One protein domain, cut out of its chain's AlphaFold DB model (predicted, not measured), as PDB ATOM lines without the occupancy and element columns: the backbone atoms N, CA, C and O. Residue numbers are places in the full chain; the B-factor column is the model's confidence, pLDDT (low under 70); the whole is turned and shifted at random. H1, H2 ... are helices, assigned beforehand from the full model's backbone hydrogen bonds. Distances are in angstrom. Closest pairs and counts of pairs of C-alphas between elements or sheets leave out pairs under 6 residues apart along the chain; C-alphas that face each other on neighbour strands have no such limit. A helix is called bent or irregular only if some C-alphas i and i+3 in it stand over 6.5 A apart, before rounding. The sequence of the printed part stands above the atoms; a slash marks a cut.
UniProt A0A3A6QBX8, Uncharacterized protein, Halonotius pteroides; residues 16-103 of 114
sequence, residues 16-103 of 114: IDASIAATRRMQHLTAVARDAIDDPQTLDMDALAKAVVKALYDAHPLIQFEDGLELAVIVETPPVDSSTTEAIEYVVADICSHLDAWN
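AT A GLANCE: This is residues 16 to 103 of the 114 residues of an uncharacterized protein of Halonotius pteroides (UniProt A0A3A6QBX8). A long helix, H1, crosses H4 steeply, and a helical hairpin, H2 and H3, packs on them through H2, which lies across both; H3 folds back beside H2, away from H1. Residues 16 to 21, the first part of H1, stick out free at one end of the longest axis, while residues 29 to 36 of H1 pack on H2. The printed part has 88 residues with four named helices, in the order H1, H2, H3, H4, and no named strand; the class is all helix. The whole is compact, with a radius of gyration of the C-alphas of 12.2 A, and spans 36 by 28 by 21 A.

IN THESE COORDINATES: H1, the longest helix, runs from residue 16 to residue 36, starting at C-alpha 16 at (22.579, 28.846, -66.134) and measuring 30.3 A from first to last C-alpha. H4, residues 84 to 101, measures 25.9 A and ends at C-alpha 101 at (33.835, 19.423, -55.020). H2, residues 45 to 59, is 20.9 A long, with C-alpha 45 at (49.220, 36.647, -48.662). H3, residues 65 to 74, is 14.4 A long. None of these helices is bent or irregular.

HOW THE PARTS SIT: H1 touches H4 with residues 26 to 34 alone, at a steep tilt of 50 degrees, opposite ways; their closest C-alphas, those of Thr 30 and Glu 89, are 6.0 A apart. H1 touches H2 with residues 29 to 36 alone, and their lines are about perpendicular at 75 degrees; the closest C-alphas are those of Ala 33 and Val 52, at 5.5 A. H2 and H4 are the hubs, touching three helices each. They touch each other at a steep tilt of 57 degrees, the same way, and the C-alphas of Ala 49 and Val 91 come closest, at 6.0 A. H2 and H3 form a hairpin: they touch at a shallow tilt of 16 degrees, opposite ways, with the C-alphas of Tyr 57 and Gly 68 closest at 5.8 A. H3 and H4 only just touch, with 3 pairs of C-alphas within 8 A, the closest being those of Leu 71 and Ile 95 at 6.8 A; the tilt is steep, 62 degrees. H1 and H3 are apart. The helix packing is mostly crossed, with one of the five touching pairs at a shallow tilt. Every O i to N i+4 pair is within hydrogen-bond range in H1, H2 and H4; in H3 it is 5 of 6.

THE WHOLE: The C-alphas farthest apart, those of Ile 16 and Thr 42, are 38.3 A apart. The printed part has no cut. The link from H2 to H3 is tight, those from H1 to H2 and from H3 to H4 are short, and no link is long. The mean pLDDT of the printed part is 88.8, and residue 19 is the one printed residue under 70.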
ATOM      1  N   ILE A  16      22.567  27.386 -66.280       70.19
ATOM      2  CA  ILE A  16      22.579  28.846 -66.134       70.19
ATOM      3  C   ILE A  16      22.184  29.243 -64.706       70.19
ATOM      4  O   ILE A  16      22.838  30.100 -64.116       70.19
ATOM      5  N   ASP A  17      21.157  28.613 -64.132       74.81
ATOM      6  CA  ASP A  17      20.718  28.899 -62.762       74.81
ATOM      7  C   ASP A  17      21.779  28.501 -61.723       74.81
ATOM      8  O   ASP A  17      22.129  29.304 -60.855       74.81
ATOM      9  N   ALA A  18      22.394  27.322 -61.881       73.94
ATOM     10  CA  ALA A  18      23.500  26.872 -61.037       73.94
ATOM     11  C   ALA A  18      24.706  27.825 -61.107       73.94
ATOM     12  O   ALA A  18      25.279  28.185 -60.075       73.94
ATOM     13  N   SER A  19      25.047  28.302 -62.311       69.31
ATOM     14  CA  SER A  19      26.109  29.291 -62.513       69.31
ATOM     15  C   SER A  19      25.789  30.628 -61.832       69.31
ATOM     16  O   SER A  19      26.638  31.173 -61.127       69.31
ATOM     17  N   ILE A  20      24.552  31.127 -61.950       76.50
ATOM     18  CA  ILE A  20      24.110  32.356 -61.270       76.50
ATOM     19  C   ILE A  20      24.160  32.188 -59.747       76.50
ATOM     20  O   ILE A  20      24.611  33.094 -59.039       76.50
ATOM     21  N   ALA A  21      23.720  31.041 -59.228       82.75
ATOM     22  CA  ALA A  21      23.784  30.731 -57.807       82.75
ATOM     23  C   ALA A  21      25.236  30.665 -57.307       82.75
ATOM     24  O   ALA A  21      25.525  31.172 -56.224       82.75
ATOM     25  N   ALA A  22      26.155  30.092 -58.089       80.56
ATOM     26  CA  ALA A  22      27.584  30.072 -57.777       80.56
ATOM     27  C   ALA A  22      28.181  31.490 -57.746       80.56
ATOM     28  O   ALA A  22      28.840  31.856 -56.776       80.56
ATOM     29  N   THR A  23      27.875  32.334 -58.739       83.56
ATOM     30  CA  THR A  23      28.340  33.732 -58.761       83.56
ATOM     31  C   THR A  23      27.829  34.528 -57.558       83.56
ATOM     32  O   THR A  23      28.593  35.258 -56.930       83.56
ATOM     33  N   ARG A  24      26.549  34.379 -57.198       87.56
ATOM     34  CA  ARG A  24      25.970  35.057 -56.025       87.56
ATOM     35  C   ARG A  24      26.602  34.586 -54.718       87.56
ATOM     36  O   ARG A  24      26.873  35.417 -53.856       87.56
ATOM     37  N   ARG A  25      26.851  33.278 -54.580       86.81
ATOM     38  CA  ARG A  25      27.561  32.701 -53.428       86.81
ATOM     39  C   ARG A  25      28.954  33.302 -53.296       86.81
ATOM     40  O   ARG A  25      29.274  33.819 -52.232       86.81
ATOM     41  N   MET A  26      29.727  33.317 -54.381       88.75
ATOM     42  CA  MET A  26      31.065  33.904 -54.385       88.75
ATOM     43  C   MET A  26      31.027  35.370 -53.935       88.75
ATOM     44  O   MET A  26      31.709  35.726 -52.982       88.75
ATOM     45  N   GLN A  27      30.170  36.201 -54.538       89.12
ATOM     46  CA  GLN A  27      30.047  37.617 -54.166       89.12
ATOM     47  C   GLN A  27      29.676  37.810 -52.691       89.12
ATOM     48  O   GLN A  27      30.215  38.694 -52.026       89.12
ATOM     49  N   HIS A  28      28.765  36.981 -52.174       89.69
ATOM     50  CA  HIS A  28      28.370  37.029 -50.774       89.69
ATOM     51  C   HIS A  28      29.530  36.669 -49.841       89.69
ATOM     52  O   HIS A  28      29.809  37.418 -48.909       89.69
ATOM     53  N   LEU A  29      30.240  35.570 -50.110       88.56
ATOM     54  CA  LEU A  29      31.368  35.129 -49.287       88.56
ATOM     55  C   LEU A  29      32.545  36.111 -49.361       88.56
ATOM     56  O   LEU A  29      33.172  36.382 -48.342       88.56
ATOM     57  N   THR A  30      32.796  36.721 -50.521       91.25
ATOM     58  CA  THR A  30      33.774  37.810 -50.651       91.25
ATOM     59  C   THR A  30      33.406  38.994 -49.764       91.25
ATOM     60  O   THR A  30      34.273  39.515 -49.068       91.25
ATOM     61  N   ALA A  31      32.140  39.419 -49.751       92.12
ATOM     62  CA  ALA A  31      31.699  40.507 -48.880       92.12
ATOM     63  C   ALA A  31      31.859  40.144 -47.393       92.12
ATOM     64  O   ALA A  31      32.419  40.928 -46.634       92.12
ATOM     65  N   VAL A  32      31.458  38.931 -47.002       90.62
ATOM     66  CA  VAL A  32      31.609  38.423 -45.627       90.62
ATOM     67  C   VAL A  32      33.073  38.415 -45.189       90.62
ATOM     68  O   VAL A  32      33.388  38.904 -44.109       90.62
ATOM     69  N   ALA A  33      33.978  37.903 -46.026       92.19
ATOM     70  CA  ALA A  33      35.403  37.876 -45.714       92.19
ATOM     71  C   ALA A  33      35.984  39.291 -45.565       92.19
ATOM     72  O   ALA A  33      36.762  39.540 -44.649       92.19
ATOM     73  N   ARG A  34      35.587  40.232 -46.432       91.75
ATOM     74  CA  ARG A  34      36.055  41.626 -46.365       91.75
ATOM     75  C   ARG A  34      35.568  42.349 -45.115       91.75
ATOM     76  O   ARG A  34      36.347  43.093 -44.537       91.75
ATOM     77  N   ASP A  35      34.325  42.120 -44.707       92.06
ATOM     78  CA  ASP A  35      33.751  42.754 -43.516       92.06
ATOM     79  C   ASP A  35      34.289  42.145 -42.210       92.06
ATOM     80  O   ASP A  35      34.320  42.819 -41.184       92.06
ATOM     81  N   ALA A  36      34.704  40.875 -42.232       91.56
ATOM     82  CA  ALA A  36      35.191  40.162 -41.052       91.56
ATOM     83  C   ALA A  36      36.693  40.350 -40.777       91.56
ATOM     84  O   ALA A  36      37.149  40.057 -39.670       91.56
ATOM     85  N   ILE A  37      37.476  40.787 -41.768       92.12
ATOM     86  CA  ILE A  37      38.916  41.018 -41.612       92.12
ATOM     87  C   ILE A  37      39.146  42.515 -41.381       92.12
ATOM     88  O   ILE A  37      39.029  43.307 -42.310       92.12
ATOM     89  N   ASP A  38      39.507  42.889 -40.151       88.62
ATOM     90  CA  ASP A  38      39.626  44.296 -39.735       88.62
ATOM     91  C   ASP A  38      40.693  45.093 -40.513       88.62
ATOM     92  O   ASP A  38      40.461  46.245 -40.876       88.62
ATOM     93  N   ASP A  39      41.869  44.502 -40.768       90.00
ATOM     94  CA  ASP A  39      42.975  45.183 -41.460       90.00
ATOM     95  C   ASP A  39      43.734  44.249 -42.426       90.00
ATOM     96  O   ASP A  39      44.870  43.828 -42.167       90.00
ATOM     97  N   PRO A  40      43.113  43.884 -43.565       88.00
ATOM     98  CA  PRO A  40      43.644  42.867 -44.468       88.00
ATOM     99  C   PRO A  40      44.901  43.324 -45.224       88.00
ATOM    100  O   PRO A  40      45.586  42.495 -45.813       88.00
ATOM    101  N   GLN A  41      45.228  44.623 -45.217       88.69
ATOM    102  CA  GLN A  41      46.431  45.159 -45.867       88.69
ATOM    103  C   GLN A  41      47.707  44.922 -45.053       88.69
ATOM    104  O   GLN A  41      48.805  45.010 -45.598       88.69
ATOM    105  N   THR A  42      47.574  44.637 -43.755       90.56
ATOM    106  CA  THR A  42      48.721  44.365 -42.874       90.56
ATOM    107  C   THR A  42      49.173  42.908 -42.911       90.56
ATOM    108  O   THR A  42      50.244  42.583 -42.398       90.56
ATOM    109  N   LEU A  43      48.364  42.037 -43.515       90.50
ATOM    110  CA  LEU A  43      48.622  40.610 -43.632       90.50
ATOM    111  C   LEU A  43      49.450  40.319 -44.886       90.50
ATOM    112  O   LEU A  43      49.208  40.886 -45.953       90.50
ATOM    113  N   ASP A  44      50.401  39.393 -44.772       92.44
ATOM    114  CA  ASP A  44      50.966  38.750 -45.956       92.44
ATOM    115  C   ASP A  44      49.919  37.844 -46.632       92.44
ATOM    116  O   ASP A  44      48.870  37.546 -46.061       92.44
ATOM    117  N   MET A  45      50.191  37.404 -47.862       91.12
ATOM    118  CA  MET A  45      49.220  36.647 -48.662       91.12
ATOM    119  C   MET A  45      48.811  35.308 -48.028       91.12
ATOM    120  O   MET A  45      47.660  34.897 -48.168       91.12
ATOM    121  N   ASP A  46      49.711  34.635 -47.308       91.44
ATOM    122  CA  ASP A  46      49.407  33.367 -46.632       91.44
ATOM    123  C   ASP A  46      48.554  33.605 -45.378       91.44
ATOM    124  O   ASP A  46      47.535  32.941 -45.163       91.44
ATOM    125  N   ALA A  47      48.914  34.611 -44.581       93.00
ATOM    126  CA  ALA A  47      48.128  35.042 -43.434       93.00
ATOM    127  C   ALA A  47      46.735  35.536 -43.856       93.00
ATOM    128  O   ALA A  47      45.747  35.232 -43.184       93.00
ATOM    129  N   LEU A  48      46.641  36.242 -44.987       93.69
ATOM    130  CA  LEU A  48      45.382  36.682 -45.575       93.69
ATOM    131  C   LEU A  48      44.517  35.486 -45.983       93.69
ATOM    132  O   LEU A  48      43.341  35.454 -45.625       93.69
ATOM    133  N   ALA A  49      45.084  34.477 -46.649       93.69
ATOM    134  CA  ALA A  49      44.344  33.271 -47.024       93.69
ATOM    135  C   ALA A  49      43.757  32.555 -45.796       93.69
ATOM    136  O   ALA A  49      42.562  32.254 -45.748       93.69
ATOM    137  N   LYS A  50      44.563  32.378 -44.743       93.69
ATOM    138  CA  LYS A  50      44.113  31.779 -43.474       93.69
ATOM    139  C   LYS A  50      43.053  32.623 -42.769       93.69
ATOM    140  O   LYS A  50      42.112  32.069 -42.201       93.69
ATOM    141  N   ALA A  51      43.180  33.949 -42.809       94.44
ATOM    142  CA  ALA A  51      42.185  34.861 -42.254       94.44
ATOM    143  C   ALA A  51      40.845  34.753 -42.995       94.44
ATOM    144  O   ALA A  51      39.802  34.713 -42.343       94.44
ATOM    145  N   VAL A  52      40.864  34.624 -44.326       94.25
ATOM    146  CA  VAL A  52      39.655  34.399 -45.134       94.25
ATOM    147  C   VAL A  52      39.005  33.061 -44.781       94.25
ATOM    148  O   VAL A  52      37.810  33.040 -44.495       94.25
ATOM    149  N   VAL A  53      39.767  31.961 -44.716       93.00
ATOM    150  CA  VAL A  53      39.230  30.647 -44.300       93.00
ATOM    151  C   VAL A  53      38.557  30.743 -42.932       93.00
ATOM    152  O   VAL A  53      37.421  30.295 -42.762       93.00
ATOM    153  N   LYS A  54      39.224  31.381 -41.966       93.00
ATOM    154  CA  LYS A  54      38.679  31.576 -40.621       93.00
ATOM    155  C   LYS A  54      37.394  32.411 -40.638       93.00
ATOM    156  O   LYS A  54      36.419  32.023 -40.003       93.00
ATOM    157  N   ALA A  55      37.387  33.530 -41.359       93.50
ATOM    158  CA  ALA A  55      36.228  34.410 -41.470       93.50
ATOM    159  C   ALA A  55      35.008  33.679 -42.044       93.50
ATOM    160  O   ALA A  55      33.901  33.815 -41.526       93.50
ATOM    161  N   LEU A  56      35.210  32.871 -43.089       90.38
ATOM    162  CA  LEU A  56      34.129  32.102 -43.695       90.38
ATOM    163  C   LEU A  56      33.627  30.986 -42.775       90.38
ATOM    164  O   LEU A  56      32.417  30.808 -42.669       90.38
ATOM    165  N   TYR A  57      34.525  30.275 -42.088       89.31
ATOM    166  CA  TYR A  57      34.141  29.279 -41.086       89.31
ATOM    167  C   TYR A  57      33.296  29.892 -39.956       89.31
ATOM    168  O   TYR A  57      32.244  29.358 -39.615       89.31
ATOM    169  N   ASP A  58      33.712  31.038 -39.408       88.31
ATOM    170  CA  ASP A  58      32.992  31.693 -38.309       88.31
ATOM    171  C   ASP A  58      31.612  32.222 -38.742       88.31
ATOM    172  O   ASP A  58      30.681  32.278 -37.934       88.31
ATOM    173  N   ALA A  59      31.471  32.625 -40.007       85.81
ATOM    174  CA  ALA A  59      30.256  33.242 -40.525       85.81
ATOM    175  C   ALA A  59      29.261  32.248 -41.145       85.81
ATOM    176  O   ALA A  59      28.055  32.512 -41.134       85.81
ATOM    177  N   HIS A  60      29.731  31.138 -41.724       77.12
ATOM    178  CA  HIS A  60      28.907  30.310 -42.598       77.12
ATOM    179  C   HIS A  60      28.540  28.952 -41.971       77.12
ATOM    180  O   HIS A  60      29.381  28.059 -41.888       77.12
ATOM    181  N   PRO A  61      27.257  28.707 -41.637       76.31
ATOM    182  CA  PRO A  61      26.836  27.504 -40.911       76.31
ATOM    183  C   PRO A  61      26.986  26.193 -41.700       76.31
ATOM    184  O   PRO A  61      26.875  25.119 -41.113       76.31
ATOM    185  N   LEU A  62      27.201  26.261 -43.020       75.50
ATOM    186  CA  LEU A  62      27.460  25.074 -43.851       75.50
ATOM    187  C   LEU A  62      28.933  24.646 -43.872       75.50
ATOM    188  O   LEU A  62      29.205  23.522 -44.280       75.50
ATOM    189  N   ILE A  63      29.866  25.512 -43.462       82.62
ATOM    190  CA  ILE A  63      31.283  25.147 -43.389       82.62
ATOM    191  C   ILE A  63      31.491  24.479 -42.036       82.62
ATOM    192  O   ILE A  63      31.441  25.124 -40.990       82.62
ATOM    193  N   GLN A  64      31.673  23.160 -42.044       85.44
ATOM    194  CA  GLN A  64      31.935  22.424 -40.817       85.44
ATOM    195  C   GLN A  64      33.359  22.709 -40.332       85.44
ATOM    196  O   GLN A  64      34.224  23.152 -41.083       85.44
ATOM    197  N   PHE A  65      33.624  22.419 -39.060       84.31
ATOM    198  CA  PHE A  65      34.967  22.576 -38.500       84.31
ATOM    199  C   PHE A  65      36.021  21.765 -39.268       84.31
ATOM    200  O   PHE A  65      37.118  22.260 -39.507       84.31
ATOM    201  N   GLU A  66      35.669  20.548 -39.688       86.69
ATOM    202  CA  GLU A  66      36.538  19.694 -40.505       86.69
ATOM    203  C   GLU A  66      36.833  20.334 -41.867       86.69
ATOM    204  O   GLU A  66      37.996  20.399 -42.255       86.69
ATOM    205  N   ASP A  67      35.815  20.906 -42.522       88.00
ATOM    206  CA  ASP A  67      35.983  21.636 -43.782       88.00
ATOM    207  C   ASP A  67      36.919  22.836 -43.593       88.00
ATOM    208  O   ASP A  67      37.836  23.040 -44.378       88.00
ATOM    209  N   GLY A  68      36.735  23.617 -42.522       87.81
ATOM    210  CA  GLY A  68      37.593  24.764 -42.216       87.81
ATOM    211  C   GLY A  68      39.056  24.372 -41.975       87.81
ATOM    212  O   GLY A  68      39.964  25.076 -42.420       87.81
ATOM    213  N   LEU A  69      39.297  23.240 -41.306       89.44
ATOM    214  CA  LEU A  69      40.646  22.715 -41.088       89.44
ATOM    215  C   LEU A  69      41.302  22.259 -42.385       89.44
ATOM    216  O   LEU A  69      42.479  22.540 -42.603       89.44
ATOM    217  N   GLU A  70      40.554  21.548 -43.223       92.06
ATOM    218  CA  GLU A  70      41.059  21.069 -44.502       92.06
ATOM    219  C   GLU A  70      41.348  22.248 -45.438       92.06
ATOM    220  O   GLU A  70      42.455  22.347 -45.968       92.06
ATOM    221  N   LEU A  71      40.426  23.215 -45.534       91.75
ATOM    222  CA  LEU A  71      40.609  24.458 -46.291       91.75
ATOM    223  C   LEU A  71      41.855  25.228 -45.844       91.75
ATOM    224  O   LEU A  71      42.612  25.697 -46.683       91.75
ATOM    225  N   ALA A  72      42.137  25.309 -44.542       89.94
ATOM    226  CA  ALA A  72      43.331  25.995 -44.045       89.94
ATOM    227  C   ALA A  72      44.659  25.357 -44.507       89.94
ATOM    228  O   ALA A  72      45.711  25.989 -44.382       89.94
ATOM    229  N   VAL A  73      44.621  24.115 -44.999       90.56
ATOM    230  CA  VAL A  73      45.785  23.375 -45.506       90.56
ATOM    231  C   VAL A  73      45.850  23.383 -47.032       90.56
ATOM    232  O   VAL A  73      46.951  23.447 -47.574       90.56
ATOM    233  N   ILE A  74      44.707  23.272 -47.713       92.19
ATOM    234  CA  ILE A  74      44.667  23.070 -49.171       92.19
ATOM    235  C   ILE A  74      44.490  24.356 -49.973       92.19
ATOM    236  O   ILE A  74      44.841  24.357 -51.149       92.19
ATOM    237  N   VAL A  75      43.960  25.416 -49.355       92.25
ATOM    238  CA  VAL A  75      43.695  26.681 -50.044       92.25
ATOM    239  C   VAL A  75      44.996  27.305 -50.520       92.25
ATOM    240  O   VAL A  75      45.970  27.432 -49.770       92.25
ATOM    241  N   GLU A  76      44.992  27.726 -51.776       91.50
ATOM    242  CA  GLU A  76      46.157  28.316 -52.406       91.50
ATOM    243  C   GLU A  76      46.443  29.724 -51.873       91.50
ATOM    244  O   GLU A  76      45.557  30.568 -51.701       91.50
ATOM    245  N   THR A  77      47.728  30.013 -51.655       92.06
ATOM    246  CA  THR A  77      48.176  31.377 -51.373       92.06
ATOM    247  C   THR A  77      47.943  32.256 -52.610       92.06
ATOM    248  O   THR A  77      48.411  31.902 -53.697       92.06
ATOM    249  N   PRO A  78      47.279  33.418 -52.474       90.44
ATOM    250  CA  PRO A  78      47.038  34.302 -53.603       90.44
ATOM    251  C   PRO A  78      48.351  34.865 -54.183       90.44
ATOM    252  O   PRO A  78      49.349  34.991 -53.462       90.44
ATOM    253  N   PRO A  79      48.376  35.244 -55.478       90.88
ATOM    254  CA  PRO A  79      49.576  35.777 -56.120       90.88
ATOM    255  C   PRO A  79      50.088  37.045 -55.426       90.88
ATOM    256  O   PRO A  79      49.298  37.935 -55.105       90.88
ATOM    257  N   VAL A  80      51.411  37.161 -55.260       84.50
ATOM    258  CA  VAL A  80      52.047  38.216 -54.444       84.50
ATOM    259  C   VAL A  80      51.787  39.641 -54.946       84.50
ATOM    260  O   VAL A  80      51.787  40.576 -54.151       84.50
ATOM    261  N   ASP A  81      51.543  39.796 -56.247       89.19
ATOM    262  CA  ASP A  81      51.320  41.091 -56.902       89.19
ATOM    263  C   ASP A  81      49.839  41.518 -56.909       89.19
ATOM    264  O   ASP A  81      49.499  42.570 -57.453       89.19
ATOM    265  N   SER A  82      48.946  40.707 -56.332       87.81
ATOM    266  CA  SER A  82      47.509  40.996 -56.285       87.81
ATOM    267  C   SER A  82      47.214  42.121 -55.297       87.81
ATOM    268  O   SER A  82      47.795  42.184 -54.212       87.81
ATOM    269  N   SER A  83      46.244  42.981 -55.613       91.31
ATOM    270  CA  SER A  83      45.679  43.856 -54.584       91.31
ATOM    271  C   SER A  83      45.012  43.023 -53.481       91.31
ATOM    272  O   SER A  83      44.552  41.910 -53.723       91.31
ATOM    273  N   THR A  84      44.867  43.571 -52.271       91.19
ATOM    274  CA  THR A  84      44.170  42.883 -51.166       91.19
ATOM    275  C   THR A  84      42.758  42.427 -51.550       91.19
ATOM    276  O   THR A  84      42.295  41.387 -51.101       91.19
ATOM    277  N   THR A  85      42.073  43.195 -52.403       92.12
ATOM    278  CA  THR A  85      40.735  42.826 -52.889       92.12
ATOM    279  C   THR A  85      40.799  41.606 -53.803       92.12
ATOM    280  O   THR A  85      40.073  40.645 -53.570       92.12
ATOM    281  N   GLU A  86      41.694  41.623 -54.790       92.94
ATOM    282  CA  GLU A  86      41.891  40.498 -55.712       92.94
ATOM    283  C   GLU A  86      42.385  39.248 -54.982       92.94
ATOM    284  O   GLU A  86      41.956  38.145 -55.298       92.94
ATOM    285  N   ALA A  87      43.233  39.410 -53.965       93.62
ATOM    286  CA  ALA A  87      43.718  38.310 -53.146       93.62
ATOM    287  C   ALA A  87      42.585  37.642 -52.347       93.62
ATOM    288  O   ALA A  87      42.502  36.417 -52.305       93.62
ATOM    289  N   ILE A  88      41.671  38.426 -51.761       93.31
ATOM    290  CA  ILE A  88      40.486  37.878 -51.084       93.31
ATOM    291  C   ILE A  88      39.570  37.178 -52.094       93.31
ATOM    292  O   ILE A  88      39.100  36.076 -51.830       93.31
ATOM    293  N   GLU A  89      39.315  37.788 -53.254       94.25
ATOM    294  CA  GLU A  89      38.490  37.184 -54.308       94.25
ATOM    295  C   GLU A  89      39.080  35.867 -54.826       94.25
ATOM    296  O   GLU A  89      38.333  34.903 -55.002       94.25
ATOM    297  N   TYR A  90      40.404  35.802 -54.999       94.62
ATOM    298  CA  TYR A  90      41.136  34.591 -55.374       94.62
ATOM    299  C   TYR A  90      40.909  33.470 -54.359       94.62
ATOM    300  O   TYR A  90      40.458  32.385 -54.718       94.62
ATOM    301  N   VAL A  91      41.148  33.758 -53.077       94.44
ATOM    302  CA  VAL A  91      41.003  32.772 -52.001       94.44
ATOM    303  C   VAL A  91      39.551  32.307 -51.867       94.44
ATOM    304  O   VAL A  91      39.287  31.118 -51.711       94.44
ATOM    305  N   VAL A  92      38.581  33.219 -51.966       93.75
ATOM    306  CA  VAL A  92      37.159  32.856 -51.906       93.75
ATOM    307  C   VAL A  92      36.753  31.986 -53.096       93.75
ATOM    308  O   VAL A  92      35.967  31.054 -52.915       93.75
ATOM    309  N   ALA A  93      37.269  32.259 -54.298       93.50
ATOM    310  CA  ALA A  93      37.008  31.432 -55.472       93.50
ATOM    311  C   ALA A  93      37.544  30.004 -55.286       93.50
ATOM    312  O   ALA A  93      36.827  29.043 -55.574       93.50
ATOM    313  N   ASP A  94      38.759  29.875 -54.757       93.94
ATOM    314  CA  ASP A  94      39.394  28.588 -54.474       93.94
ATOM    315  C   ASP A  94      38.623  27.791 -53.405       93.94
ATOM    316  O   ASP A  94      38.220  26.646 -53.624       93.94
ATOM    317  N   ILE A  95      38.251  28.445 -52.298       92.31
ATOM    318  CA  ILE A  95      37.386  27.856 -51.263       92.31
ATOM    319  C   ILE A  95      36.053  27.381 -51.855       92.31
ATOM    320  O   ILE A  95      35.602  26.275 -51.554       92.31
ATOM    321  N   CYS A  96      35.408  28.186 -52.705       90.56
ATOM    322  CA  CYS A  96      34.158  27.785 -53.353       90.56
ATOM    323  C   CYS A  96      34.344  26.542 -54.229       90.56
ATOM    324  O   CYS A  96      33.479  25.673 -54.212       90.56
ATOM    325  N   SER A  97      35.457  26.442 -54.959       91.06
ATOM    326  CA  SER A  97      35.791  25.273 -55.781       91.06
ATOM    327  C   SER A  97      35.901  24.002 -54.932       91.06
ATOM    328  O   SER A  97      35.291  22.980 -55.252       91.06
ATOM    329  N   HIS A  98      36.599  24.077 -53.795       91.88
ATOM    330  CA  HIS A  98      36.724  22.956 -52.861       91.88
ATOM    331  C   HIS A  98      35.390  22.556 -52.224       91.88
ATOM    332  O   HIS A  98      35.032  21.379 -52.223       91.88
ATOM    333  N   LEU A  99      34.613  23.528 -51.739       88.88
ATOM    334  CA  LEU A  99      33.304  23.270 -51.134       88.88
ATOM    335  C   LEU A  99      32.302  22.668 -52.134       88.88
ATOM    336  O   LEU A  99      31.480  21.834 -51.749       88.88
ATOM    337  N   ASP A 100      32.372  23.063 -53.407       87.88
ATOM    338  CA  ASP A 100      31.562  22.488 -54.484       87.88
ATOM    339  C   ASP A 100      31.988  21.043 -54.784       87.88
ATOM    340  O   ASP A 100      31.145  20.149 -54.822       87.88
ATOM    341  N   ALA A 101      33.298  20.774 -54.851       88.75
ATOM    342  CA  ALA A 101      33.835  19.423 -55.020       88.75
ATOM    343  C   ALA A 101      33.466  18.473 -53.862       88.75
ATOM    344  O   ALA A 101      33.279  17.274 -54.076       88.75
ATOM    345  N   TRP A 102      33.328  18.998 -52.643       89.19
ATOM    346  CA  TRP A 102      32.860  18.258 -51.463       89.19
ATOM    347  C   TRP A 102      31.338  18.180 -51.337       89.19
ATOM    348  O   TRP A 102      30.822  17.596 -50.384       89.19
ATOM    349  N   ASN A 103      30.611  18.771 -52.283       84.81
ATOM    350  CA  ASN A 103      29.161  18.841 -52.294       84.81
ATOM    351  C   ASN A 103      28.548  19.499 -51.038       84.81
ATOM    352  O   ASN A 103      27.479  19.114 -50.566       84.81
TER     353      ASN A 103